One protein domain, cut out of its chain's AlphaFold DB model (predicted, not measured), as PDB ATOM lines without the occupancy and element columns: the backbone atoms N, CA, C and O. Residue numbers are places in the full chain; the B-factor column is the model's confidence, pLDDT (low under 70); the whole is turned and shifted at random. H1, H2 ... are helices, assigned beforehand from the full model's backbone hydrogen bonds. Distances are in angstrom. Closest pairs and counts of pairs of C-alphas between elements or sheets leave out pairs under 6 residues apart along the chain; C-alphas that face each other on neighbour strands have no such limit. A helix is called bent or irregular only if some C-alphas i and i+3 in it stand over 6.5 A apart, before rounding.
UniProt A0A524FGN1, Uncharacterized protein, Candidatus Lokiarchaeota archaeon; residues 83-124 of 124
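What this domain is: This is residues 83 to 124 of the 124 residues of an uncharacterized protein of Candidatus Lokiarchaeota archaeon (UniProt A0A524FGN1). One longer helix, H1, makes one side of a loose fold; past its end the chain folds back through residues 107 to 111, and two single-turn helices, H2 and then H3, form the returning side. The first residues, 83 to 90, stick out as a tail, and residues 119 to 124 stand free at the other end. The printed part has 42 residues with three named helices and no named strand, all helix in class, loose with a radius of gyration of the C-alphas of 11.9 A, and flat, spanning 40 by 21 by 11 A.

How they stand to each other: H1, residues 93 to 106, touches H2, residues 112 to 115, where the closest C-alphas, of Gly 102 and Leu 112, are 5.9 A apart. H3, residues 118 to 121, is close to but not clearly touching H1, the closest C-alphas being those of Asp 94 and Leu 118 at 7.7 A. In H1, 8 of 10 O i to N i+4 pairs are within hydrogen-bond range; H2 and H3 are too short for such a pair.

Where its parts are: H1 runs 18.5 A from C-alpha 93 at (220.568, 251.944, 367.681) and is irregular, with C-alphas 100 and 103 7.5 A apart. H2 measures 5.1 A and H3 5.2 A, ending at C-alpha 121 at (219.604, 246.735, 355.047).

The domain as a whole: The C-alphas farthest apart, of Thr 83 and Ile 108, are 40.5 A apart. The printed part has no cut, and both links between helices are tight. In this model pLDDT is under 70 at residues 85 to 93 and 119 to 124.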
ATOM      1  N   THR A  83     230.809 267.122 353.302       76.44
ATOM      2  CA  THR A  83     230.280 265.758 353.393       76.44
ATOM      3  C   THR A  83     230.801 265.063 354.652       76.44
ATOM      4  O   THR A  83     231.989 265.126 354.984       76.44
ATOM      5  N   ILE A  84     229.888 264.434 355.389       73.62
ATOM      6  CA  ILE A  84     230.179 263.722 356.636       73.62
ATOM      7  C   ILE A  84     230.571 262.293 356.261       73.62
ATOM      8  O   ILE A  84     229.843 261.637 355.522       73.62
ATOM      9  N   SER A  85     231.720 261.803 356.740       67.31
ATOM     10  CA  SER A  85     232.103 260.408 356.500       67.31
ATOM     11  C   SER A  85     231.313 259.463 357.408       67.31
ATOM     12  O   SER A  85     231.046 259.789 358.568       67.31
ATOM     13  N   ASN A  86     230.996 258.266 356.909       64.44
ATOM     14  CA  ASN A  86     230.236 257.256 357.658       64.44
ATOM     15  C   ASN A  86     230.890 256.861 358.993       64.44
ATOM     16  O   ASN A  86     230.198 256.468 359.920       64.44
ATOM     17  N   ASN A  87     232.205 257.043 359.144       64.50
ATOM     18  CA  ASN A  87     232.926 256.737 360.385       64.50
ATOM     19  C   ASN A  87     232.659 257.753 361.528       64.50
ATOM     20  O   ASN A  87     232.940 257.492 362.700       64.50
ATOM     21  N   LEU A  88     232.146 258.943 361.187       59.06
ATOM     22  CA  LEU A  88     231.716 259.978 362.137       59.06
ATOM     23  C   LEU A  88     230.228 259.892 362.480       59.06
ATOM     24  O   LEU A  88     229.821 260.468 363.492       59.06
ATOM     25  N   LEU A  89     229.438 259.204 361.653       64.19
ATOM     26  CA  LEU A  89     228.044 258.928 361.955       64.19
ATOM     27  C   LEU A  89     227.985 257.941 363.118       64.19
ATOM     28  O   LEU A  89     228.752 256.981 363.196       64.19
ATOM     29  N   TYR A  90     227.110 258.237 364.073       64.12
ATOM     30  CA  TYR A  90     226.830 257.315 365.162       64.12
ATOM     31  C   TYR A  90     226.260 256.027 364.547       64.12
ATOM     32  O   TYR A  90     225.409 256.148 363.659       64.12
ATOM     33  N   PRO A  91     226.698 254.826 364.976       67.31
ATOM     34  CA  PRO A  91     226.029 253.602 364.557       67.31
ATOM     35  C   PRO A  91     224.552 253.707 364.934       67.31
ATOM     36  O   PRO A  91     224.194 254.308 365.955       67.31
ATOM     37  N   SER A  92     223.680 253.174 364.089       68.75
ATOM     38  CA  SER A  92     222.253 253.133 364.406       68.75
ATOM     39  C   SER A  92     222.020 252.370 365.718       68.75
ATOM     40  O   SER A  92     222.852 251.554 366.122       68.75
ATOM     41  N   LYS A  93     220.906 252.641 366.420       67.88
ATOM     42  CA  LYS A  93     220.568 251.944 367.681       67.88
ATOM     43  C   LYS A  93     220.709 250.427 367.539       67.88
ATOM     44  O   LYS A  93     221.264 249.786 368.423       67.88
ATOM     45  N   ASP A  94     220.261 249.902 366.406       70.31
ATOM     46  CA  ASP A  94     220.277 248.478 366.095       70.31
ATOM     47  C   ASP A  94     221.716 247.962 365.910       70.31
ATOM     48  O   ASP A  94     222.088 246.962 366.514       70.31
ATOM     49  N   GLU A  95     222.572 248.683 365.175       71.94
ATOM     50  CA  GLU A  95     223.997 248.335 365.015       71.94
ATOM     51  C   GLU A  95     224.781 248.404 366.333       71.94
ATOM     52  O   GLU A  95     225.668 247.586 366.568       71.94
ATOM     53  N   PHE A  96     224.456 249.359 367.208       73.56
ATOM     54  CA  PHE A  96     225.067 249.464 368.534       73.56
ATOM     55  C   PHE A  96     224.683 248.277 369.429       73.56
ATOM     56  O   PHE A  96     225.534 247.708 370.107       73.56
ATOM     57  N   ILE A  97     223.409 247.879 369.400       74.62
ATOM     58  CA  ILE A  97     222.886 246.732 370.153       74.62
ATOM     59  C   ILE A  97     223.534 245.427 369.673       74.62
ATOM     60  O   ILE A  97     223.955 244.625 370.502       74.62
ATOM     61  N   VAL A  98     223.687 245.232 368.360       78.75
ATOM     62  CA  VAL A  98     224.406 244.069 367.820       78.75
ATOM     63  C   VAL A  98     225.871 244.060 368.241       78.75
ATOM     64  O   VAL A  98     226.371 243.010 368.625       78.75
ATOM     65  N   HIS A  99     226.571 245.194 368.186       77.19
ATOM     66  CA  HIS A  99     227.987 245.239 368.558       77.19
ATOM     67  C   HIS A  99     228.213 244.855 370.028       77.19
ATOM     68  O   HIS A  99     229.127 244.098 370.335       77.19
ATOM     69  N   GLU A 100     227.371 245.352 370.936       78.75
ATOM     70  CA  GLU A 100     227.592 245.186 372.377       78.75
ATOM     71  C   GLU A 100     226.983 243.897 372.954       78.75
ATOM     72  O   GLU A 100     227.440 243.383 373.977       78.75
ATOM     73  N   LEU A 101     225.923 243.379 372.324       80.00
ATOM     74  CA  LEU A 101     225.159 242.226 372.814       80.00
ATOM     75  C   LEU A 101     225.198 241.029 371.858       80.00
ATOM     76  O   LEU A 101     224.819 239.938 372.270       80.00
ATOM     77  N   GLY A 102     225.686 241.189 370.628       79.00
ATOM     78  CA  GLY A 102     225.706 240.140 369.606       79.00
ATOM     79  C   GLY A 102     226.421 238.873 370.058       79.00
ATOM     80  O   GLY A 102     225.797 237.818 370.061       79.00
ATOM     81  N   GLU A 103     227.665 238.977 370.542       78.56
ATOM     82  CA  GLU A 103     228.424 237.812 371.037       78.56
ATOM     83  C   GLU A 103     227.693 237.093 372.176       78.56
ATOM     84  O   GLU A 103     227.611 235.869 372.206       78.56
ATOM     85  N   LYS A 104     227.110 237.847 373.115       80.12
ATOM     86  CA  LYS A 104     226.415 237.265 374.274       80.12
ATOM     87  C   LYS A 104     225.146 236.517 373.876       80.12
ATOM     88  O   LYS A 104     224.759 235.579 374.562       80.12
ATOM     89  N   TRP A 105     224.496 236.945 372.798       79.94
ATOM     90  CA  TRP A 105     223.273 236.335 372.286       79.94
ATOM     91  C   TRP A 105     223.553 235.199 371.297       79.94
ATOM     92  O   TRP A 105     222.816 234.213 371.297       79.94
ATOM     93  N   GLU A 106     224.658 235.261 370.546       79.81
ATOM     94  CA  GLU A 106     225.143 234.145 369.725       79.81
ATOM     95  C   GLU A 106     225.479 232.916 370.575       79.81
ATOM     96  O   GLU A 106     225.174 231.797 370.173       79.81
ATOM     97  N   VAL A 107     225.999 233.112 371.792       78.88
ATOM     98  CA  VAL A 107     226.236 232.023 372.762       78.88
ATOM     99  C   VAL A 107     224.933 231.302 373.152       78.88
ATOM    100  O   VAL A 107     224.954 230.118 373.476       78.88
ATOM    101  N   ILE A 108     223.790 231.991 373.088       80.38
ATOM    102  CA  ILE A 108     222.449 231.447 373.376       80.38
ATOM    103  C   ILE A 108     221.780 230.938 372.075       80.38
ATOM    104  O   ILE A 108     220.636 230.490 372.079       80.38
ATOM    105  N   GLY A 109     222.489 230.972 370.941       73.19
ATOM    106  CA  GLY A 109     221.992 230.526 369.637       73.19
ATOM    107  C   GLY A 109     221.038 231.510 368.952       73.19
ATOM    108  O   GLY A 109     220.351 231.131 368.007       73.19
ATOM    109  N   LEU A 110     220.976 232.766 369.407       72.94
ATOM    110  CA  LEU A 110     220.125 233.805 368.826       72.94
ATOM    111  C   LEU A 110     220.971 234.845 368.080       72.94
ATOM    112  O   LEU A 110     221.679 235.646 368.689       72.94
ATOM    113  N   SER A 111     220.852 234.884 366.747       74.88
ATOM    114  CA  SER A 111     221.502 235.904 365.920       74.88
ATOM    115  C   SER A 111     220.700 237.209 365.932       74.88
ATOM    116  O   SER A 111     219.703 237.403 365.230       74.88
ATOM    117  N   LEU A 112     221.180 238.164 366.726       74.81
ATOM    118  CA  LEU A 112     220.565 239.486 366.863       74.81
ATOM    119  C   LEU A 112     220.458 240.242 365.520       74.81
ATOM    120  O   LEU A 112     219.494 240.973 365.306       74.81
ATOM    121  N   ASN A 113     221.396 240.015 364.591       70.88
ATOM    122  CA  ASN A 113     221.379 240.570 363.227       70.88
ATOM    123  C   ASN A 113     220.106 240.226 362.447       70.88
ATOM    124  O   ASN A 113     219.566 241.069 361.725       70.88
ATOM    125  N   THR A 114     219.619 238.999 362.621       73.88
ATOM    126  CA  THR A 114     218.467 238.467 361.893       73.88
ATOM    127  C   THR A 114     217.166 238.969 362.514       73.88
ATOM    128  O   THR A 114     216.257 239.374 361.795       73.88
ATOM    129  N   ILE A 115     217.107 239.040 363.850       77.62
ATOM    130  CA  ILE A 115     215.952 239.555 364.606       77.62
ATOM    131  C   ILE A 115     215.756 241.056 364.363       77.62
ATOM    132  O   ILE A 115     214.635 241.518 364.172       77.62
ATOM    133  N   LEU A 116     216.851 241.820 364.333       74.31
ATOM    134  CA  LEU A 116     216.831 243.263 364.079       74.31
ATOM    135  C   LEU A 116     216.745 243.604 362.577       74.31
ATOM    136  O   LEU A 116     216.706 244.778 362.213       74.31
ATOM    137  N   GLY A 117     216.713 242.600 361.694       71.19
ATOM    138  CA  GLY A 117     216.531 242.780 360.251       71.19
ATOM    139  C   GLY A 117     217.688 243.486 359.531       71.19
ATOM    140  O   GLY A 117     217.513 243.965 358.406       71.19
ATOM    141  N   LEU A 118     218.875 243.557 360.142       70.06
ATOM    142  CA  LEU A 118     220.027 244.308 359.624       70.06
ATOM    143  C   LEU A 118     220.641 243.680 358.363       70.06
ATOM    144  O   LEU A 118     221.180 244.402 357.518       70.06
ATOM    145  N   ASP A 119     220.473 242.370 358.172       65.19
ATOM    146  CA  ASP A 119     220.936 241.640 356.980       65.19
ATOM    147  C   ASP A 119     220.254 242.115 355.686       65.19
ATOM    148  O   ASP A 119     220.851 242.101 354.607       65.19
ATOM    149  N   SER A 120     219.014 242.605 355.785       59.00
ATOM    150  CA  SER A 120     218.268 243.143 354.640       59.00
ATOM    151  C   SER A 120     218.719 244.554 354.238       59.00
ATOM    152  O   SER A 120     218.600 244.946 353.079       59.00
ATOM    153  N   LYS A 121     219.277 245.310 355.190       57.78
ATOM    154  CA  LYS A 121     219.604 246.735 355.047       57.78
ATOM    155  C   LYS A 121     220.999 246.974 354.460       57.78
ATOM    156  O   LYS A 121     221.204 247.977 353.791       57.78
ATOM    157  N   LYS A 122     221.935 246.035 354.660       55.50
ATOM    158  CA  LYS A 122     223.295 246.041 354.074       55.50
ATOM    159  C   LYS A 122     223.336 245.762 352.566       55.50
ATOM    160  O   LYS A 122     224.356 246.015 351.936       55.50
ATOM    161  N   LYS A 123     222.268 245.191 352.003       48.00
ATOM    162  CA  LYS A 123     222.213 244.715 350.610       48.00
ATOM    163  C   LYS A 123     221.752 245.776 349.600       48.00
ATOM    164  O   LYS A 123     221.506 245.424 348.449       48.00
ATOM    165  N   LYS A 124     221.603 247.033 350.021       37.38
ATOM    166  CA  LYS A 124     221.070 248.126 349.204       37.38
ATOM    167  C   LYS A 124     222.042 249.293 349.125       37.38
ATOM    168  O   LYS A 124     222.633 249.621 350.175       37.38
TER     169      LYS A 124